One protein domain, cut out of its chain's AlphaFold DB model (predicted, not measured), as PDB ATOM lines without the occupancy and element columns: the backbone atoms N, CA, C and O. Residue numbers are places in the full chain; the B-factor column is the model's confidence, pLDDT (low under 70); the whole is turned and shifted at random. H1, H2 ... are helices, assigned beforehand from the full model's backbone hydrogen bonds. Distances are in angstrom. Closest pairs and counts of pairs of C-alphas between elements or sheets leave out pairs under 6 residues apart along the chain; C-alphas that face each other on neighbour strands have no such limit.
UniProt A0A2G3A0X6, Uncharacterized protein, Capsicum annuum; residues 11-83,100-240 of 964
ATOM      1  N   LYS A  11     -36.934 -72.722  21.991       55.41
ATOM      2  CA  LYS A  11     -36.642 -71.273  21.988       55.41
ATOM      3  C   LYS A  11     -37.770 -70.413  21.406       55.41
ATOM      4  O   LYS A  11     -37.995 -69.314  21.903       55.41
ATOM      5  N   VAL A  12     -38.480 -70.879  20.376       58.34
ATOM      6  CA  VAL A  12     -39.621 -70.138  19.801       58.34
ATOM      7  C   VAL A  12     -40.805 -70.126  20.768       58.34
ATOM      8  O   VAL A  12     -41.361 -69.062  21.013       58.34
ATOM      9  N   VAL A  13     -41.143 -71.267  21.376       56.25
ATOM     10  CA  VAL A  13     -42.234 -71.371  22.359       56.25
ATOM     11  C   VAL A  13     -41.923 -70.559  23.616       56.25
ATOM     12  O   VAL A  13     -42.759 -69.764  24.032       56.25
ATOM     13  N   THR A  14     -40.717 -70.666  24.189       52.88
ATOM     14  CA  THR A  14     -40.340 -69.843  25.357       52.88
ATOM     15  C   THR A  14     -40.306 -68.348  25.026       52.88
ATOM     16  O   THR A  14     -40.819 -67.551  25.809       52.88
ATOM     17  N   GLY A  15     -39.812 -67.954  23.846       48.56
ATOM     18  CA  GLY A  15     -39.869 -66.566  23.376       48.56
ATOM     19  C   GLY A  15     -41.298 -66.045  23.176       48.56
ATOM     20  O   GLY A  15     -41.611 -64.932  23.595       48.56
ATOM     21  N   GLN A  16     -42.193 -66.853  22.601       44.31
ATOM     22  CA  GLN A  16     -43.607 -66.502  22.431       44.31
ATOM     23  C   GLN A  16     -44.360 -66.440  23.764       44.31
ATOM     24  O   GLN A  16     -45.141 -65.511  23.957       44.31
ATOM     25  N   MET A  17     -44.106 -67.365  24.697       34.97
ATOM     26  CA  MET A  17     -44.692 -67.337  26.042       34.97
ATOM     27  C   MET A  17     -44.197 -66.134  26.843       34.97
ATOM     28  O   MET A  17     -45.011 -65.435  27.437       34.97
ATOM     29  N   HIS A  18     -42.900 -65.821  26.802       42.84
ATOM     30  CA  HIS A  18     -42.352 -64.630  27.451       42.84
ATOM     31  C   HIS A  18     -42.931 -63.343  26.837       42.84
ATOM     32  O   HIS A  18     -43.389 -62.464  27.560       42.84
ATOM     33  N   GLY A  19     -43.028 -63.264  25.504       43.75
ATOM     34  CA  GLY A  19     -43.683 -62.150  24.814       43.75
ATOM     35  C   GLY A  19     -45.200 -62.069  25.046       43.75
ATOM     36  O   GLY A  19     -45.773 -60.984  24.983       43.75
ATOM     37  N   ALA A  20     -45.886 -63.183  25.315       36.50
ATOM     38  CA  ALA A  20     -47.289 -63.193  25.733       36.50
ATOM     39  C   ALA A  20     -47.443 -62.709  27.183       36.50
ATOM     40  O   ALA A  20     -48.278 -61.847  27.440       36.50
ATOM     41  N   MET A  21     -46.589 -63.180  28.096       37.97
ATOM     42  CA  MET A  21     -46.567 -62.770  29.501       37.97
ATOM     43  C   MET A  21     -46.255 -61.275  29.646       37.97
ATOM     44  O   MET A  21     -47.018 -60.572  30.297       37.97
ATOM     45  N   GLN A  22     -45.239 -60.753  28.947       44.03
ATOM     46  CA  GLN A  22     -44.960 -59.308  28.899       44.03
ATOM     47  C   GLN A  22     -46.138 -58.489  28.345       44.03
ATOM     48  O   GLN A  22     -46.353 -57.359  28.775       44.03
ATOM     49  N   ARG A  23     -46.894 -59.015  27.367       46.94
ATOM     50  CA  ARG A  23     -48.079 -58.326  26.824       46.94
ATOM     51  C   ARG A  23     -49.237 -58.338  27.816       46.94
ATOM     52  O   ARG A  23     -49.827 -57.288  28.029       46.94
ATOM     53  N   TYR A  24     -49.520 -59.480  28.441       39.72
ATOM     54  CA  TYR A  24     -50.534 -59.598  29.490       39.72
ATOM     55  C   TYR A  24     -50.223 -58.666  30.664       39.72
ATOM     56  O   TYR A  24     -51.065 -57.869  31.057       39.72
ATOM     57  N   GLU A  25     -48.983 -58.683  31.149       47.31
ATOM     58  CA  GLU A  25     -48.517 -57.812  32.224       47.31
ATOM     59  C   GLU A  25     -48.645 -56.326  31.847       47.31
ATOM     60  O   GLU A  25     -49.233 -55.559  32.601       47.31
ATOM     61  N   LYS A  26     -48.212 -55.917  30.642       52.84
ATOM     62  CA  LYS A  26     -48.417 -54.542  30.142       52.84
ATOM     63  C   LYS A  26     -49.898 -54.156  30.038       52.84
ATOM     64  O   LYS A  26     -50.219 -52.992  30.257       52.84
ATOM     65  N   ILE A  27     -50.793 -55.088  29.706       49.69
ATOM     66  CA  ILE A  27     -52.246 -54.849  29.678       49.69
ATOM     67  C   ILE A  27     -52.787 -54.673  31.103       49.69
ATOM     68  O   ILE A  27     -53.512 -53.714  31.349       49.69
ATOM     69  N   VAL A  28     -52.393 -55.533  32.047       45.72
ATOM     70  CA  VAL A  28     -52.811 -55.457  33.457       45.72
ATOM     71  C   VAL A  28     -52.302 -54.171  34.114       45.72
ATOM     72  O   VAL A  28     -53.105 -53.439  34.684       45.72
ATOM     73  N   THR A  29     -51.019 -53.820  33.964       56.44
ATOM     74  CA  THR A  29     -50.480 -52.540  34.464       56.44
ATOM     75  C   THR A  29     -51.228 -51.350  33.859       56.44
ATOM     76  O   THR A  29     -51.589 -50.434  34.588       56.44
ATOM     77  N   ARG A  30     -51.528 -51.361  32.550       57.69
ATOM     78  CA  ARG A  30     -52.300 -50.280  31.910       57.69
ATOM     79  C   ARG A  30     -53.744 -50.198  32.416       57.69
ATOM     80  O   ARG A  30     -54.208 -49.085  32.634       57.69
ATOM     81  N   LYS A  31     -54.432 -51.327  32.647       58.44
ATOM     82  CA  LYS A  31     -55.785 -51.330  33.234       58.44
ATOM     83  C   LYS A  31     -55.764 -50.764  34.661       58.44
ATOM     84  O   LYS A  31     -56.496 -49.818  34.920       58.44
ATOM     85  N   ILE A  32     -54.839 -51.219  35.511       60.88
ATOM     86  CA  ILE A  32     -54.653 -50.697  36.880       60.88
ATOM     87  C   ILE A  32     -54.342 -49.192  36.873       60.88
ATOM     88  O   ILE A  32     -54.901 -48.450  37.677       60.88
ATOM     89  N   HIS A  33     -53.486 -48.713  35.963       62.69
ATOM     90  CA  HIS A  33     -53.216 -47.277  35.810       62.69
ATOM     91  C   HIS A  33     -54.469 -46.495  35.395       62.69
ATOM     92  O   HIS A  33     -54.746 -45.454  35.982       62.69
ATOM     93  N   SER A  34     -55.234 -46.999  34.422       63.72
ATOM     94  CA  SER A  34     -56.475 -46.364  33.967       63.72
ATOM     95  C   SER A  34     -57.507 -46.284  35.090       63.72
ATOM     96  O   SER A  34     -58.070 -45.220  35.327       63.72
ATOM     97  N   GLU A  35     -57.702 -47.372  35.836       65.44
ATOM     98  CA  GLU A  35     -58.600 -47.425  36.994       65.44
ATOM     99  C   GLU A  35     -58.141 -46.483  38.113       65.44
ATOM    100  O   GLU A  35     -58.953 -45.726  38.631       65.44
ATOM    101  N   SER A  36     -56.846 -46.472  38.449       65.81
ATOM    102  CA  SER A  36     -56.294 -45.623  39.518       65.81
ATOM    103  C   SER A  36     -56.393 -44.131  39.190       65.81
ATOM    104  O   SER A  36     -56.710 -43.333  40.063       65.81
ATOM    105  N   VAL A  37     -56.149 -43.743  37.932       70.62
ATOM    106  CA  VAL A  37     -56.304 -42.349  37.477       70.62
ATOM    107  C   VAL A  37     -57.784 -41.959  37.409       70.62
ATOM    108  O   VAL A  37     -58.138 -40.864  37.829       70.62
ATOM    109  N   THR A  38     -58.665 -42.865  36.973       68.88
ATOM    110  CA  THR A  38     -60.122 -42.626  36.954       68.88
ATOM    111  C   THR A  38     -60.696 -42.491  38.367       68.88
ATOM    112  O   THR A  38     -61.582 -41.674  38.594       68.88
ATOM    113  N   GLN A  39     -60.176 -43.233  39.349       71.62
ATOM    114  CA  GLN A  39     -60.610 -43.129  40.748       71.62
ATOM    115  C   GLN A  39     -60.370 -41.733  41.346       71.62
ATOM    116  O   GLN A  39     -61.144 -41.312  42.204       71.62
ATOM    117  N   LEU A  40     -59.382 -40.972  40.861       76.38
ATOM    118  CA  LEU A  40     -59.146 -39.588  41.298       76.38
ATOM    119  C   LEU A  40     -60.305 -38.633  40.960       76.38
ATOM    120  O   LEU A  40     -60.480 -37.636  41.653       76.38
ATOM    121  N   LEU A  41     -61.102 -38.946  39.931       70.69
ATOM    122  CA  LEU A  41     -62.285 -38.172  39.528       70.69
ATOM    123  C   LEU A  41     -63.510 -38.434  40.424       70.69
ATOM    124  O   LEU A  41     -64.493 -37.704  40.345       70.69
ATOM    125  N   VAL A  42     -63.485 -39.503  41.231       68.44
ATOM    126  CA  VAL A  42     -64.671 -40.035  41.936       68.44
ATOM    127  C   VAL A  42     -64.469 -40.116  43.454       68.44
ATOM    128  O   VAL A  42     -65.440 -40.073  44.211       68.44
ATOM    129  N   LEU A  43     -63.226 -40.237  43.928       72.25
ATOM    130  CA  LEU A  43     -62.924 -40.346  45.354       72.25
ATOM    131  C   LEU A  43     -63.029 -38.979  46.059       72.25
ATOM    132  O   LEU A  43     -62.255 -38.075  45.739       72.25
ATOM    133  N   PRO A  44     -63.899 -38.824  47.078       69.25
ATOM    134  CA  PRO A  44     -63.905 -37.620  47.899       69.25
ATOM    135  C   PRO A  44     -62.586 -37.504  48.672       69.25
ATOM    136  O   PRO A  44     -61.988 -38.506  49.080       69.25
ATOM    137  N   ALA A  45     -62.134 -36.273  48.907       69.06
ATOM    138  CA  ALA A  45     -60.899 -36.048  49.640       69.06
ATOM    139  C   ALA A  45     -61.011 -36.523  51.098       69.06
ATOM    140  O   ALA A  45     -61.899 -36.133  51.857       69.06
ATOM    141  N   GLY A  46     -60.087 -37.408  51.466       71.62
ATOM    142  CA  GLY A  46     -60.154 -38.242  52.659       71.62
ATOM    143  C   GLY A  46     -58.964 -39.198  52.720       71.62
ATOM    144  O   GLY A  46     -57.948 -38.993  52.048       71.62
ATOM    145  N   ARG A  47     -59.083 -40.278  53.498       71.19
ATOM    146  CA  ARG A  47     -58.034 -41.316  53.603       71.19
ATOM    147  C   ARG A  47     -57.951 -42.163  52.333       71.19
ATOM    148  O   ARG A  47     -56.915 -42.748  52.038       71.19
ATOM    149  N   GLU A  48     -59.054 -42.215  51.606       77.06
ATOM    150  CA  GLU A  48     -59.325 -43.009  50.421       77.06
ATOM    151  C   GLU A  48     -58.565 -42.413  49.230       77.06
ATOM    152  O   GLU A  48     -57.669 -43.062  48.688       77.06
ATOM    153  N   LEU A  49     -58.807 -41.129  48.926       80.62
ATOM    154  CA  LEU A  49     -58.033 -40.362  47.945       80.62
ATOM    155  C   LEU A  49     -56.536 -40.337  48.299       80.62
ATOM    156  O   LEU A  49     -55.693 -40.570  47.437       80.62
ATOM    157  N   PHE A  50     -56.194 -40.139  49.577       77.69
ATOM    158  CA  PHE A  50     -54.810 -40.186  50.059       77.69
ATOM    159  C   PHE A  50     -54.128 -41.546  49.805       77.69
ATOM    160  O   PHE A  50     -52.976 -41.596  49.373       77.69
ATOM    161  N   SER A  51     -54.841 -42.658  50.017       74.62
ATOM    162  CA  SER A  51     -54.327 -44.009  49.753       74.62
ATOM    163  C   SER A  51     -54.176 -44.283  48.254       74.62
ATOM    164  O   SER A  51     -53.189 -44.895  47.842       74.62
ATOM    165  N   CYS A  52     -55.101 -43.777  47.431       80.88
ATOM    166  CA  CYS A  52     -54.990 -43.810  45.974       80.88
ATOM    167  C   CYS A  52     -53.756 -43.025  45.497       80.88
ATOM    168  O   CYS A  52     -52.941 -43.559  44.750       80.88
ATOM    169  N   LEU A  53     -53.547 -41.804  46.003       82.94
ATOM    170  CA  LEU A  53     -52.372 -40.975  45.709       82.94
ATOM    171  C   LEU A  53     -51.049 -41.633  46.147       82.94
ATOM    172  O   LEU A  53     -50.061 -41.552  45.417       82.94
ATOM    173  N   LEU A  54     -51.014 -42.332  47.290       80.19
ATOM    174  CA  LEU A  54     -49.848 -43.125  47.709       80.19
ATOM    175  C   LEU A  54     -49.534 -44.259  46.722       80.19
ATOM    176  O   LEU A  54     -48.381 -44.409  46.311       80.19
ATOM    177  N   ALA A  55     -50.538 -45.043  46.323       79.50
ATOM    178  CA  ALA A  55     -50.360 -46.120  45.348       79.50
ATOM    179  C   ALA A  55     -49.906 -45.567  43.985       79.50
ATOM    180  O   ALA A  55     -48.925 -46.041  43.413       79.50
ATOM    181  N   LEU A  56     -50.563 -44.504  43.516       83.19
ATOM    182  CA  LEU A  56     -50.257 -43.784  42.284       83.19
ATOM    183  C   LEU A  56     -48.804 -43.282  42.263       83.19
ATOM    184  O   LEU A  56     -48.076 -43.569  41.314       83.19
ATOM    185  N   ARG A  57     -48.340 -42.633  43.341       83.25
ATOM    186  CA  ARG A  57     -46.938 -42.215  43.516       83.25
ATOM    187  C   ARG A  57     -45.970 -43.392  43.399       83.25
ATOM    188  O   ARG A  57     -44.921 -43.253  42.771       83.25
ATOM    189  N   LEU A  58     -46.283 -44.534  44.007       78.50
ATOM    190  CA  LEU A  58     -45.412 -45.714  43.976       78.50
ATOM    191  C   LEU A  58     -45.349 -46.331  42.570       78.50
ATOM    192  O   LEU A  58     -44.259 -46.678  42.113       78.50
ATOM    193  N   PHE A  59     -46.460 -46.354  41.826       77.75
ATOM    194  CA  PHE A  59     -46.450 -46.714  40.405       77.75
ATOM    195  C   PHE A  59     -45.628 -45.723  39.568       77.75
ATOM    196  O   PHE A  59     -44.747 -46.147  38.816       77.75
ATOM    197  N   TRP A  60     -45.844 -44.414  39.741       82.56
ATOM    198  CA  TRP A  60     -45.098 -43.340  39.067       82.56
ATOM    199  C   TRP A  60     -43.608 -43.297  39.429       82.56
ATOM    200  O   TRP A  60     -42.808 -42.779  38.657       82.56
ATOM    201  N   SER A  61     -43.207 -43.868  40.567       77.25
ATOM    202  CA  SER A  61     -41.794 -44.009  40.947       77.25
ATOM    203  C   SER A  61     -41.082 -45.115  40.153       77.25
ATOM    204  O   SER A  61     -39.859 -45.093  40.024       77.25
ATOM    205  N   SER A  62     -41.824 -46.079  39.599       81.94
ATOM    206  CA  SER A  62     -41.275 -47.195  38.821       81.94
ATOM    207  C   SER A  62     -41.167 -46.847  37.332       81.94
ATOM    208  O   SER A  62     -42.123 -46.346  36.748       81.94
ATOM    209  N   ALA A  63     -40.049 -47.176  36.672       81.88
ATOM    210  CA  ALA A  63     -39.885 -46.922  35.230       81.88
ATOM    211  C   ALA A  63     -41.027 -47.539  34.393       81.88
ATOM    212  O   ALA A  63     -41.613 -46.890  33.533       81.88
ATOM    213  N   LYS A  64     -41.433 -48.768  34.737       79.06
ATOM    214  CA  LYS A  64     -42.538 -49.484  34.084       79.06
ATOM    215  C   LYS A  64     -43.888 -48.779  34.239       79.06
ATOM    216  O   LYS A  64     -44.667 -48.765  33.289       79.06
ATOM    217  N   GLY A  65     -44.164 -48.203  35.411       80.31
ATOM    218  CA  GLY A  65     -45.360 -47.402  35.661       80.31
ATOM    219  C   GLY A  65     -45.300 -46.033  34.981       80.31
ATOM    220  O   GLY A  65     -46.311 -45.589  34.438       80.31
ATOM    221  N   LYS A  66     -44.118 -45.401  34.908       85.81
ATOM    222  CA  LYS A  66     -43.925 -44.171  34.124       85.81
ATOM    223  C   LYS A  66     -44.293 -44.389  32.656       85.81
ATOM    224  O   LYS A  66     -45.145 -43.689  32.113       85.81
ATOM    225  N   ASP A  67     -43.727 -45.425  32.044       84.75
ATOM    226  CA  ASP A  67     -43.964 -45.752  30.636       84.75
ATOM    227  C   ASP A  67     -45.399 -46.258  30.387       84.75
ATOM    228  O   ASP A  67     -45.957 -46.054  29.305       84.75
ATOM    229  N   ALA A  68     -46.031 -46.899  31.380       80.31
ATOM    230  CA  ALA A  68     -47.428 -47.330  31.308       80.31
ATOM    231  C   ALA A  68     -48.418 -46.156  31.361       80.31
ATOM    232  O   ALA A  68     -49.378 -46.170  30.590       80.31
ATOM    233  N   LEU A  69     -48.177 -45.144  32.206       83.81
ATOM    234  CA  LEU A  69     -48.982 -43.917  32.227       83.81
ATOM    235  C   LEU A  69     -48.758 -43.091  30.956       83.81
ATOM    236  O   LEU A  69     -49.727 -42.674  30.335       83.81
ATOM    237  N   LEU A  70     -47.508 -42.919  30.514       87.38
ATOM    238  CA  LEU A  70     -47.209 -42.195  29.276       87.38
ATOM    239  C   LEU A  70     -47.886 -42.858  28.061       87.38
ATOM    240  O   LEU A  70     -48.535 -42.186  27.264       87.38
ATOM    241  N   SER A  71     -47.851 -44.197  27.988       83.06
ATOM    242  CA  SER A  71     -48.609 -44.982  26.996       83.06
ATOM    243  C   SER A  71     -50.127 -44.755  27.034       83.06
ATOM    244  O   SER A  71     -50.805 -45.069  26.055       83.06
ATOM    245  N   LEU A  72     -50.673 -44.337  28.178       83.19
ATOM    246  CA  LEU A  72     -52.099 -44.103  28.384       83.19
ATOM    247  C   LEU A  72     -52.464 -42.661  28.009       83.19
ATOM    248  O   LEU A  72     -53.374 -42.476  27.211       83.19
ATOM    249  N   CYS A  73     -51.705 -41.663  28.472       82.81
ATOM    250  CA  CYS A  73     -51.895 -40.259  28.090       82.81
ATOM    251  C   CYS A  73     -51.796 -40.061  26.570       82.81
ATOM    252  O   CYS A  73     -52.702 -39.485  25.977       82.81
ATOM    253  N   LEU A  74     -50.762 -40.623  25.926       83.19
ATOM    254  CA  LEU A  74     -50.604 -40.563  24.465       83.19
ATOM    255  C   LEU A  74     -51.775 -41.228  23.720       83.19
ATOM    256  O   LEU A  74     -52.155 -40.776  22.644       83.19
ATOM    257  N   ARG A  75     -52.383 -42.277  24.296       76.56
ATOM    258  CA  ARG A  75     -53.579 -42.910  23.724       76.56
ATOM    259  C   ARG A  75     -54.792 -41.986  23.800       76.56
ATOM    260  O   ARG A  75     -55.442 -41.809  22.777       76.56
ATOM    261  N   VAL A  76     -55.093 -41.430  24.975       75.50
ATOM    262  CA  VAL A  76     -56.266 -40.555  25.172       75.50
ATOM    263  C   VAL A  76     -56.152 -39.298  24.294       75.50
ATOM    264  O   VAL A  76     -57.116 -38.905  23.642       75.50
ATOM    265  N   GLN A  77     -54.940 -38.746  24.165       73.50
ATOM    266  CA  GLN A  77     -54.647 -37.660  23.224       73.50
ATOM    267  C   GLN A  77     -54.874 -38.068  21.756       73.50
ATOM    268  O   GLN A  77     -55.407 -37.274  20.988       73.50
ATOM    269  N   SER A  78     -54.524 -39.299  21.355       67.69
ATOM    270  CA  SER A  78     -54.766 -39.776  19.982       67.69
ATOM    271  C   SER A  78     -56.244 -40.054  19.665       67.69
ATOM    272  O   SER A  78     -56.690 -39.725  18.569       67.69
ATOM    273  N   SER A  79     -57.035 -40.587  20.607       57.97
ATOM    274  CA  SER A  79     -58.467 -40.846  20.372       57.97
ATOM    275  C   SER A  79     -59.271 -39.557  20.182       57.97
ATOM    276  O   SER A  79     -60.152 -39.522  19.329       57.97
ATOM    277  N   SER A  80     -58.887 -38.468  20.863       52.12
ATOM    278  CA  SER A  80     -59.476 -37.133  20.660       52.12
ATOM    279  C   SER A  80     -59.341 -36.596  19.224       52.12
ATOM    280  O   SER A  80     -60.039 -35.641  18.880       52.12
ATOM    281  N   ILE A  81     -58.444 -37.156  18.403       49.69
ATOM    282  CA  ILE A  81     -58.242 -36.759  17.002       49.69
ATOM    283  C   ILE A  81     -59.066 -37.657  16.068       49.69
ATOM    284  O   ILE A  81     -59.722 -37.150  15.161       49.69
ATOM    285  N   GLU A  82     -59.082 -38.974  16.299       43.06
ATOM    286  CA  GLU A  82     -59.799 -39.926  15.435       43.06
ATOM    287  C   GLU A  82     -61.331 -39.894  15.630       43.06
ATOM    288  O   GLU A  82     -62.072 -40.097  14.667       43.06
ATOM    289  N   GLU A  83     -61.840 -39.586  16.831       44.69
ATOM    290  CA  GLU A  83     -63.294 -39.518  17.066       44.69
ATOM    291  C   GLU A  83     -63.958 -38.321  16.350       44.69
ATOM    292  O   GLU A  83     -65.074 -38.463  15.844       44.69
ATOM    293  N   LEU A 100     -63.838 -40.953  29.027       56.28
ATOM    294  CA  LEU A 100     -63.421 -39.923  29.956       56.28
ATOM    295  C   LEU A 100     -62.626 -38.917  29.139       56.28
ATOM    296  O   LEU A 100     -61.426 -39.118  28.933       56.28
ATOM    297  N   ASP A 101     -63.278 -37.858  28.665       64.62
ATOM    298  CA  ASP A 101     -62.536 -36.769  28.049       64.62
ATOM    299  C   ASP A 101     -61.705 -36.063  29.130       64.62
ATOM    300  O   ASP A 101     -62.183 -35.199  29.867       64.62
ATOM    301  N   TRP A 102     -60.431 -36.448  29.238       75.31
ATOM    302  CA  TRP A 102     -59.465 -35.832  30.151       75.31
ATOM    303  C   TRP A 102     -59.167 -34.366  29.786       75.31
ATOM    304  O   TRP A 102     -58.470 -33.693  30.541       75.31
ATOM    305  N   LYS A 103     -59.702 -33.859  28.664       72.00
ATOM    306  CA  LYS A 103     -59.730 -32.435  28.314       72.00
ATOM    307  C   LYS A 103     -60.887 -31.679  28.979       72.00
ATOM    308  O   LYS A 103     -60.722 -30.500  29.275       72.00
ATOM    309  N   GLU A 104     -62.029 -32.327  29.220       72.88
ATOM    310  CA  GLU A 104     -63.160 -31.748  29.967       72.88
ATOM    311  C   GLU A 104     -63.002 -31.968  31.480       72.88
ATOM    312  O   GLU A 104     -63.312 -31.080  32.273       72.88
ATOM    313  N   HIS A 105     -62.480 -33.127  31.896       78.12
ATOM    314  CA  HIS A 105     -62.254 -33.482  33.303       78.12
ATOM    315  C   HIS A 105     -60.815 -33.995  33.525       78.12
ATOM    316  O   HIS A 105     -60.586 -35.211  33.559       78.12
ATOM    317  N   PRO A 106     -59.818 -33.099  33.672       86.06
ATOM    318  CA  PRO A 106     -58.421 -33.493  33.830       86.06
ATOM    319  C   PRO A 106     -58.188 -34.126  35.215       86.06
ATOM    320  O   PRO A 106     -58.353 -33.459  36.240       86.06
ATOM    321  N   PRO A 107     -57.792 -35.408  35.306       85.12
ATOM    322  CA  PRO A 107     -57.917 -36.179  36.546       85.12
ATOM    323  C   PRO A 107     -56.985 -35.739  37.682       85.12
ATOM    324  O   PRO A 107     -57.265 -36.048  38.840       85.12
ATOM    325  N   LEU A 108     -55.899 -35.009  37.399       89.50
ATOM    326  CA  LEU A 108     -55.060 -34.414  38.446       89.50
ATOM    327  C   LEU A 108     -55.555 -33.024  38.867       89.50
ATOM    328  O   LEU A 108     -55.414 -32.690  40.042       89.50
ATOM    329  N   LEU A 109     -56.206 -32.269  37.973       87.25
ATOM    330  CA  LEU A 109     -56.886 -31.018  38.325       87.25
ATOM    331  C   LEU A 109     -58.106 -31.297  39.211       87.25
ATOM    332  O   LEU A 109     -58.192 -30.761  40.310       87.25
ATOM    333  N   CYS A 110     -58.975 -32.234  38.829       85.38
ATOM    334  CA  CYS A 110     -60.135 -32.605  39.645       85.38
ATOM    335  C   CYS A 110     -59.727 -33.227  40.999       85.38
ATOM    336  O   CYS A 110     -60.406 -33.034  42.012       85.38
ATOM    337  N   CYS A 111     -58.589 -33.931  41.058       87.88
ATOM    338  CA  CYS A 111     -57.988 -34.372  42.321       87.88
ATOM    339  C   CYS A 111     -57.544 -33.182  43.189       87.88
ATOM    340  O   CYS A 111     -57.710 -33.204  44.409       87.88
ATOM    341  N   TRP A 112     -56.960 -32.159  42.568       88.25
ATOM    342  CA  TRP A 112     -56.476 -30.949  43.226       88.25
ATOM    343  C   TRP A 112     -57.631 -30.087  43.755       88.25
ATOM    344  O   TRP A 112     -57.642 -29.728  44.932       88.25
ATOM    345  N   GLU A 113     -58.667 -29.868  42.943       85.44
ATOM    346  CA  GLU A 113     -59.947 -29.291  43.368       85.44
ATOM    347  C   GLU A 113     -60.591 -30.071  44.518       85.44
ATOM    348  O   GLU A 113     -61.144 -29.484  45.443       85.44
ATOM    349  N   SER A 114     -60.544 -31.404  44.484       84.00
ATOM    350  CA  SER A 114     -61.118 -32.223  45.556       84.00
ATOM    351  C   SER A 114     -60.376 -32.016  46.879       84.00
ATOM    352  O   SER A 114     -61.005 -32.011  47.936       84.00
ATOM    353  N   LEU A 115     -59.058 -31.784  46.832       83.62
ATOM    354  CA  LEU A 115     -58.246 -31.410  47.993       83.62
ATOM    355  C   LEU A 115     -58.567 -29.977  48.474       83.62
ATOM    356  O   LEU A 115     -58.736 -29.786  49.682       83.62
ATOM    357  N   LEU A 116     -58.738 -29.008  47.561       78.00
ATOM    358  CA  LEU A 116     -59.252 -27.653  47.854       78.00
ATOM    359  C   LEU A 116     -60.596 -27.691  48.586       78.00
ATOM    360  O   LEU A 116     -60.767 -27.065  49.627       78.00
ATOM    361  N   ARG A 117     -61.535 -28.481  48.063       77.19
ATOM    362  CA  ARG A 117     -62.927 -28.588  48.524       77.19
ATOM    363  C   ARG A 117     -63.067 -29.312  49.876       77.19
ATOM    364  O   ARG A 117     -64.188 -29.548  50.328       77.19
ATOM    365  N   THR A 118     -61.959 -29.654  50.549       69.94
ATOM    366  CA  THR A 118     -62.001 -30.130  51.941       69.94
ATOM    367  C   THR A 118     -62.371 -28.989  52.896       69.94
ATOM    368  O   THR A 118     -61.833 -27.890  52.780       69.94
ATOM    369  N   PRO A 119     -63.276 -29.211  53.870       56.75
ATOM    370  CA  PRO A 119     -63.696 -28.161  54.791       56.75
ATOM    371  C   PRO A 119     -62.574 -27.833  55.786       56.75
ATOM    372  O   PRO A 119     -62.475 -28.444  56.853       56.75
ATOM    373  N   ALA A 120     -61.730 -26.860  55.436       56.59
ATOM    374  CA  ALA A 120     -60.732 -26.293  56.337       56.59
ATOM    375  C   ALA A 120     -61.425 -25.748  57.597       56.59
ATOM    376  O   ALA A 120     -62.379 -24.966  57.518       56.59
ATOM    377  N   SER A 121     -60.972 -26.169  58.779       52.69
ATOM    378  CA  SER A 121     -61.610 -25.814  60.048       52.69
ATOM    379  C   SER A 121     -61.151 -24.433  60.514       52.69
ATOM    380  O   SER A 121     -60.411 -24.297  61.485       52.69
ATOM    381  N   LYS A 122     -61.621 -23.421  59.778       49.56
ATOM    382  CA  LYS A 122     -61.434 -21.968  59.920       49.56
ATOM    383  C   LYS A 122     -60.009 -21.413  59.798       49.56
ATOM    384  O   LYS A 122     -59.875 -20.355  59.197       49.56
ATOM    385  N   ASP A 123     -58.997 -22.133  60.272       53.19
ATOM    386  CA  ASP A 123     -57.577 -21.756  60.157       53.19
ATOM    387  C   ASP A 123     -56.658 -22.947  59.775       53.19
ATOM    388  O   ASP A 123     -55.584 -22.741  59.213       53.19
ATOM    389  N   ASP A 124     -57.089 -24.198  60.010       63.06
ATOM    390  CA  ASP A 124     -56.293 -25.415  59.760       63.06
ATOM    391  C   ASP A 124     -56.804 -26.264  58.576       63.06
ATOM    392  O   ASP A 124     -58.002 -26.545  58.449       63.06
ATOM    393  N   LEU A 125     -55.867 -26.749  57.750       70.19
ATOM    394  CA  LEU A 125     -56.106 -27.719  56.672       70.19
ATOM    395  C   LEU A 125     -55.873 -29.160  57.187       70.19
ATOM    396  O   LEU A 125     -54.891 -29.395  57.896       70.19
ATOM    397  N   PRO A 126     -56.707 -30.163  56.837       74.06
ATOM    398  CA  PRO A 126     -56.534 -31.520  57.354       74.06
ATOM    399  C   PRO A 126     -55.194 -32.161  56.962       74.06
ATOM    400  O   PRO A 126     -54.741 -32.059  55.822       74.06
ATOM    401  N   THR A 127     -54.582 -32.913  57.883       76.69
ATOM    402  CA  THR A 127     -53.252 -33.525  57.688       76.69
ATOM    403  C   THR A 127     -53.179 -34.447  56.465       76.69
ATOM    404  O   THR A 127     -52.153 -34.485  55.789       76.69
ATOM    405  N   TYR A 128     -54.259 -35.170  56.148       74.44
ATOM    406  CA  TYR A 128     -54.326 -36.021  54.952       74.44
ATOM    407  C   TYR A 128     -54.403 -35.201  53.655       74.44
ATOM    408  O   TYR A 128     -53.848 -35.630  52.648       74.44
ATOM    409  N   THR A 129     -55.010 -34.007  53.679       81.12
ATOM    410  CA  THR A 129     -54.994 -33.065  52.551       81.12
ATOM    411  C   THR A 129     -53.582 -32.512  52.355       81.12
ATOM    412  O   THR A 129     -53.042 -32.615  51.260       81.12
ATOM    413  N   ILE A 130     -52.937 -32.029  53.428       82.19
ATOM    414  CA  ILE A 130     -51.542 -31.538  53.413       82.19
ATOM    415  C   ILE A 130     -50.592 -32.595  52.827       82.19
ATOM    416  O   ILE A 130     -49.835 -32.320  51.895       82.19
ATOM    417  N   GLN A 131     -50.642 -33.829  53.337       81.69
ATOM    418  CA  GLN A 131     -49.782 -34.905  52.842       81.69
ATOM    419  C   GLN A 131     -50.178 -35.352  51.422       81.69
ATOM    420  O   GLN A 131     -49.294 -35.639  50.618       81.69
ATOM    421  N   GLY A 132     -51.472 -35.352  51.080       83.44
ATOM    422  CA  GLY A 132     -51.978 -35.641  49.733       83.44
ATOM    423  C   GLY A 132     -51.449 -34.666  48.677       83.44
ATOM    424  O   GLY A 132     -50.934 -35.111  47.653       83.44
ATOM    425  N   ILE A 133     -51.466 -33.359  48.967       86.69
ATOM    426  CA  ILE A 133     -50.863 -32.311  48.125       86.69
ATOM    427  C   ILE A 133     -49.373 -32.592  47.908       86.69
ATOM    428  O   ILE A 133     -48.897 -32.543  46.776       86.69
ATOM    429  N   GLY A 134     -48.628 -32.928  48.967       85.06
ATOM    430  CA  GLY A 134     -47.191 -33.210  48.876       85.06
ATOM    431  C   GLY A 134     -46.872 -34.462  48.054       85.06
ATOM    432  O   GLY A 134     -45.936 -34.465  47.253       85.06
ATOM    433  N   ILE A 135     -47.684 -35.512  48.207       86.19
ATOM    434  CA  ILE A 135     -47.593 -36.771  47.455       86.19
ATOM    435  C   ILE A 135     -47.902 -36.555  45.974       86.19
ATOM    436  O   ILE A 135     -47.138 -37.049  45.144       86.19
ATOM    437  N   LEU A 136     -48.968 -35.812  45.658       89.31
ATOM    438  CA  LEU A 136     -49.372 -35.454  44.298       89.31
ATOM    439  C   LEU A 136     -48.314 -34.567  43.628       89.31
ATOM    440  O   LEU A 136     -47.826 -34.910  42.553       89.31
ATOM    441  N   SER A 137     -47.886 -33.493  44.298       89.44
ATOM    442  CA  SER A 137     -46.932 -32.512  43.762       89.44
ATOM    443  C   SER A 137     -45.562 -33.129  43.497       89.44
ATOM    444  O   SER A 137     -45.106 -33.184  42.354       89.44
ATOM    445  N   SER A 138     -44.917 -33.683  44.529       86.81
ATOM    446  CA  SER A 138     -43.616 -34.341  44.347       86.81
ATOM    447  C   SER A 138     -43.725 -35.650  43.550       86.81
ATOM    448  O   SER A 138     -42.738 -36.088  42.967       86.81
ATOM    449  N   GLY A 139     -44.915 -36.261  43.475       87.62
ATOM    450  CA  GLY A 139     -45.209 -37.406  42.612       87.62
ATOM    451  C   GLY A 139     -45.163 -37.031  41.132       87.62
ATOM    452  O   GLY A 139     -44.378 -37.623  40.393       87.62
ATOM    453  N   ALA A 140     -45.931 -36.021  40.724       89.94
ATOM    454  CA  ALA A 140     -45.963 -35.501  39.356       89.94
ATOM    455  C   ALA A 140     -44.577 -34.999  38.912       89.94
ATOM    456  O   ALA A 140     -44.080 -35.398  37.860       89.94
ATOM    457  N   LEU A 141     -43.892 -34.232  39.768       88.50
ATOM    458  CA  LEU A 141     -42.506 -33.808  39.541       88.50
ATOM    459  C   LEU A 141     -41.557 -35.016  39.373       88.50
ATOM    460  O   LEU A 141     -40.756 -35.056  38.440       88.50
ATOM    461  N   SER A 142     -41.678 -36.053  40.214       86.94
ATOM    462  CA  SER A 142     -40.845 -37.263  40.095       86.94
ATOM    463  C   SER A 142     -41.144 -38.105  38.848       86.94
ATOM    464  O   SER A 142     -40.241 -38.776  38.344       86.94
ATOM    465  N   PHE A 143     -42.371 -38.066  38.318       89.25
ATOM    466  CA  PHE A 143     -42.755 -38.754  37.083       89.25
ATOM    467  C   PHE A 143     -42.025 -38.167  35.865       89.25
ATOM    468  O   PHE A 143     -41.494 -38.928  35.054       89.25
ATOM    469  N   CYS A 144     -41.915 -36.836  35.786       90.12
ATOM    470  CA  CYS A 144     -41.242 -36.119  34.697       90.12
ATOM    471  C   CYS A 144     -39.745 -36.443  34.561       90.12
ATOM    472  O   CYS A 144     -39.201 -36.359  33.461       90.12
ATOM    473  N   MET A 145     -39.079 -36.848  35.646       86.81
ATOM    474  CA  MET A 145     -37.662 -37.219  35.608       86.81
ATOM    475  C   MET A 145     -37.419 -38.589  34.959       86.81
ATOM    476  O   MET A 145     -38.154 -39.553  35.195       86.81
ATOM    477  N   ASP A 146     -36.312 -38.715  34.235       85.62
ATOM    478  CA  ASP A 146     -35.691 -39.982  33.853       85.62
ATOM    479  C   ASP A 146     -34.204 -39.931  34.244       85.62
ATOM    480  O   ASP A 146     -33.390 -39.233  33.632       85.62
ATOM    481  N   GLY A 147     -33.868 -40.586  35.360       81.81
ATOM    482  CA  GLY A 147     -32.591 -40.378  36.045       81.81
ATOM    483  C   GLY A 147     -32.426 -38.924  36.502       81.81
ATOM    484  O   GLY A 147     -33.263 -38.404  37.236       81.81
ATOM    485  N   GLU A 148     -31.349 -38.284  36.048       81.88
ATOM    486  CA  GLU A 148     -31.016 -36.872  36.306       81.88
ATOM    487  C   GLU A 148     -31.561 -35.921  35.216       81.88
ATOM    488  O   GLU A 148     -31.339 -34.717  35.273       81.88
ATOM    489  N   SER A 149     -32.279 -36.444  34.213       84.75
ATOM    490  CA  SER A 149     -32.807 -35.677  33.073       84.75
ATOM    491  C   SER A 149     -34.327 -35.493  33.136       84.75
ATOM    492  O   SER A 149     -35.021 -36.272  33.787       84.75
ATOM    493  N   VAL A 150     -34.865 -34.487  32.436       88.69
ATOM    494  CA  VAL A 150     -36.318 -34.294  32.267       88.69
ATOM    495  C   VAL A 150     -36.773 -34.930  30.957       88.69
ATOM    496  O   VAL A 150     -36.218 -34.642  29.897       88.69
ATOM    497  N   ASN A 151     -37.812 -35.763  31.010       90.31
ATOM    498  CA  ASN A 151     -38.463 -36.312  29.826       90.31
ATOM    499  C   ASN A 151     -39.647 -35.414  29.422       90.31
ATOM    500  O   ASN A 151     -40.654 -35.347  30.127       90.31
ATOM    501  N   MET A 152     -39.540 -34.742  28.272       88.81
ATOM    502  CA  MET A 152     -40.536 -33.761  27.816       88.81
ATOM    503  C   MET A 152     -41.895 -34.376  27.452       88.81
ATOM    504  O   MET A 152     -42.922 -33.729  27.642       88.81
ATOM    505  N   GLU A 153     -41.938 -35.635  27.004       89.69
ATOM    506  CA  GLU A 153     -43.201 -36.351  26.768       89.69
ATOM    507  C   GLU A 153     -43.946 -36.575  28.094       89.69
ATOM    508  O   GLU A 153     -45.164 -36.419  28.175       89.69
ATOM    509  N   ARG A 154     -43.204 -36.868  29.173       90.00
ATOM    510  CA  ARG A 154     -43.749 -36.979  30.534       90.00
ATOM    511  C   ARG A 154     -44.166 -35.617  31.111       90.00
ATOM    512  O   ARG A 154     -45.184 -35.559  31.794       90.00
ATOM    513  N   VAL A 155     -43.464 -34.525  30.787       89.88
ATOM    514  CA  VAL A 155     -43.901 -33.150  31.120       89.88
ATOM    515  C   VAL A 155     -45.240 -32.830  30.451       89.88
ATOM    516  O   VAL A 155     -46.185 -32.440  31.139       89.88
ATOM    517  N   ALA A 156     -45.351 -33.055  29.139       88.19
ATOM    518  CA  ALA A 156     -46.586 -32.852  28.380       88.19
ATOM    519  C   ALA A 156     -47.740 -33.736  28.894       88.19
ATOM    520  O   ALA A 156     -48.879 -33.282  28.988       88.19
ATOM    521  N   ALA A 157     -47.454 -34.979  29.295       89.19
ATOM    522  CA  ALA A 157     -48.445 -35.872  29.891       89.19
ATOM    523  C   ALA A 157     -48.969 -35.367  31.251       89.19
ATOM    524  O   ALA A 157     -50.177 -35.401  31.469       89.19
ATOM    525  N   ILE A 158     -48.108 -34.862  32.146       90.12
ATOM    526  CA  ILE A 158     -48.555 -34.260  33.420       90.12
ATOM    527  C   ILE A 158     -49.370 -32.993  33.173       90.12
ATOM    528  O   ILE A 158     -50.435 -32.846  33.763       90.12
ATOM    529  N   LYS A 159     -48.912 -32.112  32.276       88.69
ATOM    530  CA  LYS A 159     -49.650 -30.907  31.875       88.69
ATOM    531  C   LYS A 159     -51.062 -31.230  31.387       88.69
ATOM    532  O   LYS A 159     -52.025 -30.693  31.927       88.69
ATOM    533  N   TYR A 160     -51.188 -32.175  30.458       86.12
ATOM    534  CA  TYR A 160     -52.481 -32.632  29.949       86.12
ATOM    535  C   TYR A 160     -53.392 -33.189  31.056       86.12
ATOM    536  O   TYR A 160     -54.566 -32.841  31.120       86.12
ATOM    537  N   LEU A 161     -52.849 -33.981  31.987       88.00
ATOM    538  CA  LEU A 161     -53.597 -34.504  33.139       88.00
ATOM    539  C   LEU A 161     -54.059 -33.415  34.138       88.00
ATOM    540  O   LEU A 161     -54.921 -33.695  34.974       88.00
ATOM    541  N   PHE A 162     -53.501 -32.204  34.054       87.38
ATOM    542  CA  PHE A 162     -53.912 -30.996  34.782       87.38
ATOM    543  C   PHE A 162     -54.738 -30.006  33.924       87.38
ATOM    544  O   PHE A 162     -55.082 -28.940  34.420       87.38
ATOM    545  N   GLY A 163     -55.074 -30.336  32.670       84.94
ATOM    546  CA  GLY A 163     -55.912 -29.509  31.784       84.94
ATOM    547  C   GLY A 163     -55.154 -28.568  30.841       84.94
ATOM    548  O   GLY A 163     -55.768 -27.876  30.034       84.94
ATOM    549  N   PHE A 164     -53.820 -28.562  30.888       80.81
ATOM    550  CA  PHE A 164     -52.992 -27.701  30.047       80.81
ATOM    551  C   PHE A 164     -52.858 -28.292  28.635       80.81
ATOM    552  O   PHE A 164     -52.279 -29.365  28.444       80.81
ATOM    553  N   GLU A 165     -53.385 -27.580  27.637       69.12
ATOM    554  CA  GLU A 165     -53.293 -27.942  26.218       69.12
ATOM    555  C   GLU A 165     -51.898 -27.586  25.644       69.12
ATOM    556  O   GLU A 165     -51.276 -26.604  26.047       69.12
ATOM    557  N   ASN A 166     -51.360 -28.408  24.730       55.53
ATOM    558  CA  ASN A 166     -49.961 -28.318  24.273       55.53
ATOM    559  C   ASN A 166     -49.710 -27.138  23.311       55.53
ATOM    560  O   ASN A 166     -49.654 -27.328  22.095       55.53
ATOM    561  N   ASP A 167     -49.507 -25.941  23.868       52.50
ATOM    562  CA  ASP A 167     -48.817 -24.762  23.300       52.50
ATOM    563  C   ASP A 167     -49.304 -24.222  21.916       52.50
ATOM    564  O   ASP A 167     -48.717 -23.273  21.403       52.50
ATOM    565  N   ASN A 168     -50.362 -24.775  21.292       44.81
ATOM    566  CA  ASN A 168     -50.725 -24.504  19.881       44.81
ATOM    567  C   ASN A 168     -52.197 -24.121  19.603       44.81
ATOM    568  O   ASN A 168     -52.505 -23.720  18.481       44.81
ATOM    569  N   VAL A 169     -53.115 -24.224  20.573       44.22
ATOM    570  CA  VAL A 169     -54.508 -23.751  20.423       44.22
ATOM    571  C   VAL A 169     -54.936 -23.008  21.686       44.22
ATOM    572  O   VAL A 169     -54.988 -23.586  22.767       44.22
ATOM    573  N   ALA A 170     -55.260 -21.725  21.535       43.16
ATOM    574  CA  ALA A 170     -55.708 -20.858  22.620       43.16
ATOM    575  C   ALA A 170     -57.156 -21.183  23.040       43.16
ATOM    576  O   ALA A 170     -58.123 -20.715  22.436       43.16
ATOM    577  N   LYS A 171     -57.304 -21.995  24.093       49.41
ATOM    578  CA  LYS A 171     -58.515 -22.093  24.927       49.41
ATOM    579  C   LYS A 171     -58.253 -21.414  26.279       49.41
ATOM    580  O   LYS A 171     -58.313 -22.053  27.329       49.41
ATOM    581  N   ASP A 172     -57.943 -20.121  26.229       50.44
ATOM    582  CA  ASP A 172     -57.363 -19.364  27.351       50.44
ATOM    583  C   ASP A 172     -58.128 -19.543  28.675       50.44
ATOM    584  O   ASP A 172     -57.514 -19.832  29.699       50.44
ATOM    585  N   GLY A 173     -59.466 -19.500  28.644       53.22
ATOM    586  CA  GLY A 173     -60.300 -19.571  29.852       53.22
ATOM    587  C   GLY A 173     -60.168 -20.854  30.689       53.22
ATOM    588  O   GLY A 173     -60.178 -20.764  31.911       53.22
ATOM    589  N   LEU A 174     -60.000 -22.035  30.075       57.97
ATOM    590  CA  LEU A 174     -59.844 -23.288  30.840       57.97
ATOM    591  C   LEU A 174     -58.448 -23.382  31.474       57.97
ATOM    592  O   LEU A 174     -58.287 -23.884  32.585       57.97
ATOM    593  N   VAL A 175     -57.432 -22.887  30.764       64.69
ATOM    594  CA  VAL A 175     -56.055 -22.876  31.265       64.69
ATOM    595  C   VAL A 175     -55.926 -21.880  32.419       64.69
ATOM    596  O   VAL A 175     -55.327 -22.220  33.437       64.69
ATOM    597  N   GLU A 176     -56.536 -20.698  32.316       66.44
ATOM    598  CA  GLU A 176     -56.522 -19.678  33.370       66.44
ATOM    599  C   GLU A 176     -57.220 -20.165  34.658       66.44
ATOM    600  O   GLU A 176     -56.600 -20.131  35.722       66.44
ATOM    601  N   GLU A 177     -58.420 -20.756  34.561       72.88
ATOM    602  CA  GLU A 177     -59.138 -21.368  35.700       72.88
ATOM    603  C   GLU A 177     -58.342 -22.521  36.350       72.88
ATOM    604  O   GLU A 177     -58.305 -22.660  37.580       72.88
ATOM    605  N   SER A 178     -57.627 -23.323  35.546       74.69
ATOM    606  CA  SER A 178     -56.753 -24.385  36.064       74.69
ATOM    607  C   SER A 178     -55.534 -23.837  36.821       74.69
ATOM    608  O   SER A 178     -55.138 -24.405  37.841       74.69
ATOM    609  N   ILE A 179     -54.957 -22.710  36.378       79.81
ATOM    610  CA  ILE A 179     -53.844 -22.044  37.071       79.81
ATOM    611  C   ILE A 179     -54.340 -21.404  38.369       79.81
ATOM    612  O   ILE A 179     -53.682 -21.576  39.394       79.81
ATOM    613  N   GLU A 180     -55.489 -20.721  38.351       83.56
ATOM    614  CA  GLU A 180     -56.087 -20.113  39.546       83.56
ATOM    615  C   GLU A 180     -56.391 -21.178  40.613       83.56
ATOM    616  O   GLU A 180     -55.998 -21.020  41.768       83.56
ATOM    617  N   SER A 181     -56.947 -22.326  40.214       79.56
ATOM    618  CA  SER A 181     -57.173 -23.482  41.098       79.56
ATOM    619  C   SER A 181     -55.871 -24.063  41.678       79.56
ATOM    620  O   SER A 181     -55.807 -24.465  42.847       79.56
ATOM    621  N   VAL A 182     -54.790 -24.110  40.890       82.44
ATOM    622  CA  VAL A 182     -53.474 -24.547  41.389       82.44
ATOM    623  C   VAL A 182     -52.875 -23.521  42.358       82.44
ATOM    624  O   VAL A 182     -52.339 -23.900  43.405       82.44
ATOM    625  N   GLU A 183     -53.011 -22.228  42.066       85.25
ATOM    626  CA  GLU A 183     -52.539 -21.154  42.935       85.25
ATOM    627  C   GLU A 183     -53.354 -21.041  44.240       85.25
ATOM    628  O   GLU A 183     -52.743 -20.869  45.299       85.25
ATOM    629  N   GLU A 184     -54.684 -21.203  44.230       84.81
ATOM    630  CA  GLU A 184     -55.517 -21.116  45.440       84.81
ATOM    631  C   GLU A 184     -55.033 -22.100  46.514       84.81
ATOM    632  O   GLU A 184     -54.782 -21.701  47.655       84.81
ATOM    633  N   LEU A 185     -54.798 -23.368  46.155       78.81
ATOM    634  CA  LEU A 185     -54.352 -24.374  47.125       78.81
ATOM    635  C   LEU A 185     -52.927 -24.104  47.619       78.81
ATOM    636  O   LEU A 185     -52.624 -24.314  48.795       78.81
ATOM    637  N   VAL A 186     -52.054 -23.589  46.747       83.06
ATOM    638  CA  VAL A 186     -50.718 -23.117  47.131       83.06
ATOM    639  C   VAL A 186     -50.812 -21.911  48.076       83.06
ATOM    640  O   VAL A 186     -49.999 -21.805  48.995       83.06
ATOM    641  N   ASN A 187     -51.797 -21.029  47.912       84.81
ATOM    642  CA  ASN A 187     -52.041 -19.867  48.771       84.81
ATOM    643  C   ASN A 187     -52.662 -20.252  50.124       84.81
ATOM    644  O   ASN A 187     -52.179 -19.795  51.162       84.81
ATOM    645  N   LEU A 188     -53.620 -21.179  50.149       80.88
ATOM    646  CA  LEU A 188     -54.154 -21.785  51.372       80.88
ATOM    647  C   LEU A 188     -53.044 -22.495  52.166       80.88
ATOM    648  O   LEU A 188     -52.899 -22.313  53.377       80.88
ATOM    649  N   LEU A 189     -52.176 -23.236  51.472       78.88
ATOM    650  CA  LEU A 189     -51.029 -23.901  52.082       78.88
ATOM    651  C   LEU A 189     -49.917 -22.915  52.495       78.88
ATOM    652  O   LEU A 189     -49.211 -23.180  53.468       78.88
ATOM    653  N   LYS A 190     -49.754 -21.755  51.834       79.12
ATOM    654  CA  LYS A 190     -48.916 -20.648  52.348       79.12
ATOM    655  C   LYS A 190     -49.465 -20.165  53.698       79.12
ATOM    656  O   LYS A 190     -48.671 -20.079  54.632       79.12
ATOM    657  N   ALA A 191     -50.776 -19.925  53.793       72.69
ATOM    658  CA  ALA A 191     -51.456 -19.378  54.970       72.69
ATOM    659  C   ALA A 191     -51.506 -20.324  56.186       72.69
ATOM    660  O   ALA A 191     -51.463 -19.839  57.312       72.69
ATOM    661  N   SER A 192     -51.544 -21.648  55.982       70.06
ATOM    662  CA  SER A 192     -51.474 -22.636  57.073       70.06
ATOM    663  C   SER A 192     -50.194 -22.452  57.900       70.06
ATOM    664  O   SER A 192     -49.080 -22.682  57.415       70.06
ATOM    665  N   ASP A 193     -50.344 -21.982  59.136       62.00
ATOM    666  CA  ASP A 193     -49.237 -21.418  59.902       62.00
ATOM    667  C   ASP A 193     -48.405 -22.509  60.594       62.00
ATOM    668  O   ASP A 193     -48.903 -23.289  61.405       62.00
ATOM    669  N   SER A 194     -47.098 -22.568  60.313       58.12
ATOM    670  CA  SER A 194     -46.234 -23.617  60.879       58.12
ATOM    671  C   SER A 194     -45.907 -23.387  62.359       58.12
ATOM    672  O   SER A 194     -45.133 -24.144  62.942       58.12
ATOM    673  N   SER A 195     -46.471 -22.363  63.007       53.38
ATOM    674  CA  SER A 195     -46.202 -21.994  64.401       53.38
ATOM    675  C   SER A 195     -46.608 -23.082  65.407       53.38
ATOM    676  O   SER A 195     -45.802 -23.407  66.286       53.38
ATOM    677  N   SER A 196     -47.780 -23.700  65.227       51.62
ATOM    678  CA  SER A 196     -48.431 -24.636  66.162       51.62
ATOM    679  C   SER A 196     -47.864 -26.066  66.173       51.62
ATOM    680  O   SER A 196     -47.987 -26.769  67.178       51.62
ATOM    681  N   LEU A 197     -47.246 -26.509  65.074       59.56
ATOM    682  CA  LEU A 197     -46.909 -27.920  64.843       59.56
ATOM    683  C   LEU A 197     -45.610 -28.400  65.536       59.56
ATOM    684  O   LEU A 197     -44.714 -27.602  65.825       59.56
ATOM    685  N   PRO A 198     -45.435 -29.716  65.765       57.41
ATOM    686  CA  PRO A 198     -44.144 -30.311  66.125       57.41
ATOM    687  C   PRO A 198     -43.063 -30.074  65.057       57.41
ATOM    688  O   PRO A 198     -43.351 -30.043  63.866       57.41
ATOM    689  N   VAL A 199     -41.788 -29.970  65.457       49.44
ATOM    690  CA  VAL A 199     -40.663 -29.637  64.546       49.44
ATOM    691  C   VAL A 199     -40.543 -30.592  63.347       49.44
ATOM    692  O   VAL A 199     -40.222 -30.148  62.248       49.44
ATOM    693  N   LEU A 200     -40.829 -31.885  63.534       49.91
ATOM    694  CA  LEU A 200     -40.826 -32.870  62.447       49.91
ATOM    695  C   LEU A 200     -41.942 -32.595  61.424       49.91
ATOM    696  O   LEU A 200     -41.707 -32.664  60.217       49.91
ATOM    697  N   ASP A 201     -43.125 -32.221  61.908       62.31
ATOM    698  CA  ASP A 201     -44.274 -31.894  61.070       62.31
ATOM    699  C   ASP A 201     -44.069 -30.550  60.355       62.31
ATOM    700  O   ASP A 201     -44.415 -30.453  59.180       62.31
ATOM    701  N   LYS A 202     -43.408 -29.562  60.988       60.88
ATOM    702  CA  LYS A 202     -42.985 -28.303  60.334       60.88
ATOM    703  C   LYS A 202     -42.101 -28.570  59.117       60.88
ATOM    704  O   LYS A 202     -42.427 -28.111  58.030       60.88
ATOM    705  N   ILE A 203     -41.045 -29.376  59.280       60.72
ATOM    706  CA  ILE A 203     -40.149 -29.757  58.173       60.72
ATOM    707  C   ILE A 203     -40.947 -30.437  57.054       60.72
ATOM    708  O   ILE A 203     -40.749 -30.116  55.886       60.72
ATOM    709  N   SER A 204     -41.887 -31.327  57.394       74.56
ATOM    710  CA  SER A 204     -42.749 -31.950  56.384       74.56
ATOM    711  C   SER A 204     -43.657 -30.936  55.674       74.56
ATOM    712  O   SER A 204     -43.768 -30.986  54.455       74.56
ATOM    713  N   LEU A 205     -44.252 -29.982  56.399       80.12
ATOM    714  CA  LEU A 205     -45.166 -28.975  55.859       80.12
ATOM    715  C   LEU A 205     -44.440 -27.968  54.961       80.12
ATOM    716  O   LEU A 205     -44.936 -27.663  53.881       80.12
ATOM    717  N   ASP A 206     -43.266 -27.483  55.361       80.19
ATOM    718  CA  ASP A 206     -42.455 -26.587  54.530       80.19
ATOM    719  C   ASP A 206     -42.025 -27.284  53.226       80.19
ATOM    720  O   ASP A 206     -42.043 -26.674  52.158       80.19
ATOM    721  N   GLN A 207     -41.774 -28.595  53.287       81.44
ATOM    722  CA  GLN A 207     -41.457 -29.445  52.139       81.44
ATOM    723  C   GLN A 207     -42.688 -29.751  51.251       81.44
ATOM    724  O   GLN A 207     -42.565 -29.815  50.026       81.44
ATOM    725  N   VAL A 208     -43.903 -29.839  51.819       84.06
ATOM    726  CA  VAL A 208     -45.158 -29.788  51.034       84.06
ATOM    727  C   VAL A 208     -45.265 -28.430  50.332       84.06
ATOM    728  O   VAL A 208     -45.448 -28.407  49.116       84.06
ATOM    729  N   LYS A 209     -45.106 -27.309  51.057       85.00
ATOM    730  CA  LYS A 209     -45.199 -25.939  50.509       85.00
ATOM    731  C   LYS A 209     -44.220 -25.723  49.356       85.00
ATOM    732  O   LYS A 209     -44.597 -25.121  48.355       85.00
ATOM    733  N   GLU A 210     -42.988 -26.204  49.484       84.06
ATOM    734  CA  GLU A 210     -41.970 -26.170  48.433       84.06
ATOM    735  C   GLU A 210     -42.396 -27.003  47.215       84.06
ATOM    736  O   GLU A 210     -42.562 -26.446  46.133       84.06
ATOM    737  N   SER A 211     -42.713 -28.293  47.391       86.00
ATOM    738  CA  SER A 211     -43.125 -29.156  46.270       86.00
ATOM    739  C   SER A 211     -44.382 -28.665  45.529       86.00
ATOM    740  O   SER A 211     -44.431 -28.752  44.304       86.00
ATOM    741  N   ALA A 212     -45.366 -28.101  46.239       87.62
ATOM    742  CA  ALA A 212     -46.599 -27.566  45.657       87.62
ATOM    743  C   ALA A 212     -46.360 -26.273  44.855       87.62
ATOM    744  O   ALA A 212     -46.833 -26.152  43.725       87.62
ATOM    745  N   ARG A 213     -45.560 -25.333  45.387       86.00
ATOM    746  CA  ARG A 213     -45.120 -24.136  44.640       86.00
ATOM    747  C   ARG A 213     -44.335 -24.523  43.389       86.00
ATOM    748  O   ARG A 213     -44.506 -23.898  42.349       86.00
ATOM    749  N   SER A 214     -43.490 -25.545  43.478       86.56
ATOM    750  CA  SER A 214     -42.673 -25.980  42.350       86.56
ATOM    751  C   SER A 214     -43.483 -26.703  41.279       86.56
ATOM    752  O   SER A 214     -43.187 -26.517  40.104       86.56
ATOM    753  N   LEU A 215     -44.547 -27.436  41.638       89.38
ATOM    754  CA  LEU A 215     -45.522 -27.931  40.661       89.38
ATOM    755  C   LEU A 215     -46.260 -26.770  39.966       89.38
ATOM    756  O   LEU A 215     -46.355 -26.769  38.744       89.38
ATOM    757  N   MET A 216     -46.723 -25.764  40.715       88.06
ATOM    758  CA  MET A 216     -47.378 -24.568  40.156       88.06
ATOM    759  C   MET A 216     -46.475 -23.844  39.138       88.06
ATOM    760  O   MET A 216     -46.884 -23.610  38.003       88.06
ATOM    761  N   LEU A 217     -45.218 -23.567  39.506       84.31
ATOM    762  CA  LEU A 217     -44.228 -22.943  38.615       84.31
ATOM    763  C   LEU A 217     -43.866 -23.831  37.410       84.31
ATOM    764  O   LEU A 217     -43.633 -23.324  36.315       84.31
ATOM    765  N   PHE A 218     -43.829 -25.153  37.594       87.44
ATOM    766  CA  PHE A 218     -43.602 -26.132  36.527       87.44
ATOM    767  C   PHE A 218     -44.751 -26.162  35.506       87.44
ATOM    768  O   PHE A 218     -44.490 -26.244  34.307       87.44
ATOM    769  N   LEU A 219     -46.009 -26.062  35.955       86.75
ATOM    770  CA  LEU A 219     -47.181 -26.018  35.071       86.75
ATOM    771  C   LEU A 219     -47.233 -24.701  34.276       86.75
ATOM    772  O   LEU A 219     -47.475 -24.730  33.070       86.75
ATOM    773  N   GLN A 220     -46.911 -23.573  34.924       83.94
ATOM    774  CA  GLN A 220     -46.828 -22.244  34.299       83.94
ATOM    775  C   GLN A 220     -45.685 -22.105  33.269       83.94
ATOM    776  O   GLN A 220     -45.773 -21.276  32.362       83.94
ATOM    777  N   LYS A 221     -44.601 -22.886  33.375       83.19
ATOM    778  CA  LYS A 221     -43.476 -22.834  32.421       83.19
ATOM    779  C   LYS A 221     -43.842 -23.454  31.059       83.19
ATOM    780  O   LYS A 221     -44.359 -24.574  31.030       83.19
ATOM    781  N   PRO A 222     -43.516 -22.823  29.911       78.69
ATOM    782  CA  PRO A 222     -43.678 -23.436  28.587       78.69
ATOM    783  C   PRO A 222     -42.938 -24.773  28.472       78.69
ATOM    784  O   PRO A 222     -41.832 -24.927  28.996       78.69
ATOM    785  N   THR A 223     -43.531 -25.744  27.779       79.94
ATOM    786  CA  THR A 223     -43.156 -27.169  27.890       79.94
ATOM    787  C   THR A 223     -41.693 -27.435  27.520       79.94
ATOM    788  O   THR A 223     -40.994 -28.151  28.232       79.94
ATOM    789  N   GLY A 224     -41.190 -26.782  26.467       71.81
ATOM    790  CA  GLY A 224     -39.792 -26.882  26.028       71.81
ATOM    791  C   GLY A 224     -38.762 -26.112  26.874       71.81
ATOM    792  O   GLY A 224     -37.591 -26.099  26.507       71.81
ATOM    793  N   THR A 225     -39.166 -25.453  27.969       78.88
ATOM    794  CA  THR A 225     -38.282 -24.617  28.819       78.88
ATOM    795  C   THR A 225     -38.008 -25.198  30.209       78.88
ATOM    796  O   THR A 225     -37.278 -24.597  30.998       78.88
ATOM    797  N   VAL A 226     -38.590 -26.357  30.532       81.00
ATOM    798  CA  VAL A 226     -38.430 -27.014  31.835       81.00
ATOM    799  C   VAL A 226     -37.038 -27.642  31.947       81.00
ATOM    800  O   VAL A 226     -36.620 -28.400  31.075       81.00
ATOM    801  N   THR A 227     -36.316 -27.357  33.031       82.00
ATOM    802  CA  THR A 227     -34.965 -27.893  33.281       82.00
ATOM    803  C   THR A 227     -34.956 -28.919  34.415       82.00
ATOM    804  O   THR A 227     -35.903 -29.007  35.193       82.00
ATOM    805  N   ALA A 228     -33.883 -29.708  34.536       77.50
ATOM    806  CA  ALA A 228     -33.749 -30.665  35.636       77.50
ATOM    807  C   ALA A 228     -33.688 -29.964  37.005       77.50
ATOM    808  O   ALA A 228     -34.308 -30.433  37.957       77.50
ATOM    809  N   ASP A 229     -33.023 -28.809  37.091       75.00
ATOM    810  CA  ASP A 229     -32.856 -28.038  38.330       75.00
ATOM    811  C   ASP A 229     -34.187 -27.508  38.899       75.00
ATOM    812  O   ASP A 229     -34.367 -27.486  40.123       75.00
ATOM    813  N   ASP A 230     -35.148 -27.176  38.024       70.69
ATOM    814  CA  ASP A 230     -36.521 -26.781  38.392       70.69
ATOM    815  C   ASP A 230     -37.255 -27.871  39.194       70.69
ATOM    816  O   ASP A 230     -38.104 -27.588  40.043       70.69
ATOM    817  N   ILE A 231     -36.929 -29.137  38.923       74.62
ATOM    818  CA  ILE A 231     -37.622 -30.305  39.473       74.62
ATOM    819  C   ILE A 231     -36.799 -30.947  40.606       74.62
ATOM    820  O   ILE A 231     -37.330 -31.256  41.676       74.62
ATOM    821  N   MET A 232     -35.488 -31.124  40.406       64.44
ATOM    822  CA  MET A 232     -34.587 -31.865  41.303       64.44
ATOM    823  C   MET A 232     -34.419 -31.237  42.686       64.44
ATOM    824  O   MET A 232     -34.234 -31.968  43.661       64.44
ATOM    825  N   SER A 233     -34.532 -29.913  42.791       57.50
ATOM    826  CA  SER A 233     -34.550 -29.208  44.079       57.50
ATOM    827  C   SER A 233     -35.729 -29.647  44.969       57.50
ATOM    828  O   SER A 233     -35.584 -29.711  46.188       57.50
ATOM    829  N   ASN A 234     -36.850 -30.067  44.364       57.12
ATOM    830  CA  ASN A 234     -38.171 -30.126  45.004       57.12
ATOM    831  C   ASN A 234     -38.790 -31.540  45.079       57.12
ATOM    832  O   ASN A 234     -39.813 -31.745  45.733       57.12
ATOM    833  N   ILE A 235     -38.178 -32.546  44.438       60.94
ATOM    834  CA  ILE A 235     -38.620 -33.960  44.497       60.94
ATOM    835  C   ILE A 235     -38.454 -34.569  45.893       60.94
ATOM    836  O   ILE A 235     -39.141 -35.538  46.239       60.94
ATOM    837  N   ARG A 236     -37.535 -34.033  46.706       56.59
ATOM    838  CA  ARG A 236     -37.314 -34.526  48.063       56.59
ATOM    839  C   ARG A 236     -38.564 -34.236  48.892       56.59
ATOM    840  O   ARG A 236     -38.775 -33.120  49.336       56.59
ATOM    841  N   PHE A 237     -39.349 -35.280  49.119       52.28
ATOM    842  CA  PHE A 237     -40.351 -35.374  50.172       52.28
ATOM    843  C   PHE A 237     -39.775 -36.290  51.260       52.28
ATOM    844  O   PHE A 237     -39.056 -37.237  50.908       52.28
ATOM    845  N   PRO A 238     -40.041 -36.077  52.560       45.16
ATOM    846  CA  PRO A 238     -39.594 -37.032  53.552       45.16
ATOM    847  C   PRO A 238     -40.428 -38.298  53.351       45.16
ATOM    848  O   PRO A 238     -41.658 -38.232  53.322       45.16
ATOM    849  N   SER A 239     -39.774 -39.455  53.199       42.19
ATOM    850  CA  SER A 239     -40.476 -40.740  53.282       42.19
ATOM    851  C   SER A 239     -41.243 -40.745  54.598       42.19
ATOM    852  O   SER A 239     -40.629 -40.693  55.667       42.19
ATOM    853  N   SER A 240     -42.575 -40.737  54.527       36.16
ATOM    854  CA  SER A 240     -43.412 -40.743  55.714       36.16
ATOM    855  C   SER A 240     -43.235 -42.100  56.379       36.16
ATOM    856  O   SER A 240     -43.884 -43.071  56.004       36.16
TER     857      SER A 240
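AT A GLANCE: This is residues 11 to 83 and 100 to 240 of the 964 residues of an uncharacterized protein of Capsicum annuum (UniProt A0A2G3A0X6). Look first at the longest helix, H1: its residues 11 to 25 stick out as an arm from a compact body of helices. In that body H5 is the core, with H2 and H8 packed on opposite sides of it; H7 folds against H8, H4 packs between H5 and H7, and H6 and H3 gather at the last turns of H5. The printed part has 214 residues with nine named helices, H1 to H9 in chain order, and no named strand; its class is all helix. The whole is compact, with a radius of gyration of the C-alphas of 18.1 A, yet elongated in outline, spanning 66 by 40 by 34 A.

IN THESE COORDINATES: Find C-alpha 11 at (-36.642, -71.273, 21.988); from there H1 runs 41.5 A to residue 39. Read on to H2, residues 47 to 61, 20.8 A, and H3, residues 63 to 83, 30.5 A. Past the cut come H4, residues 107 to 116, and H5, residues 127 to 144, 26.1 A, beginning at C-alpha 127 (-53.252, -33.525, 57.688). H6 is residues 152 to 161, H7 residues 172 to 191, 28.2 A, and H8 residues 199 to 220, 31.7 A. H9, residues 228 to 232, ends at C-alpha 232 (-34.587, -31.865, 41.303).

HOW THE PARTS SIT: Start at Arg 30 of H1: its C-alpha is 5.7 A from that of Ala 68, the closest pair of H1 and H3, which touch. H1 and H2 form a helical hairpin, closest at C-alphas 36 and 52, 6.8 A. H2 touches the hub H5 at a shallow tilt of 20 degrees, the same way, closest at C-alphas 57 and 139, 5.2 A. H5 touches H8 at a steep tilt of 47 degrees, closest at C-alphas 134 and 208, 4.5 A. H7 and H8 form a hairpin, a shallow tilt of 16 degrees, closest at C-alphas 186 and 213, 6.2 A. H4 touches H7, closest at C-alphas 116 and 185, 5.9 A. H6 touches H3, closest at C-alphas 73 and 157, 5.9 A. H9 touches H8, closest at C-alphas 214 and 231, 7.2 A. Helix packing is mostly crossed, only just: 3 of 9 tilted pairs are shallow. Every O i to N i+4 pair is within hydrogen-bond range in H1, H2, H4, H5, H6, H8 and H9; H3 has 15 of 17, H7 15 of 16.

THE WHOLE: The farthest C-alphas, of Lys 11 and Lys 122, are 67.0 A apart. Residues 84 to 99 are not printed; C-alphas 83 and 100 are 12.9 A apart across that cut. Of the links printed whole, none is long. Mean pLDDT of the printed part is 72.0; 77 residues are under 70, among them 11 to 36, 165 to 176 and 232 to 240.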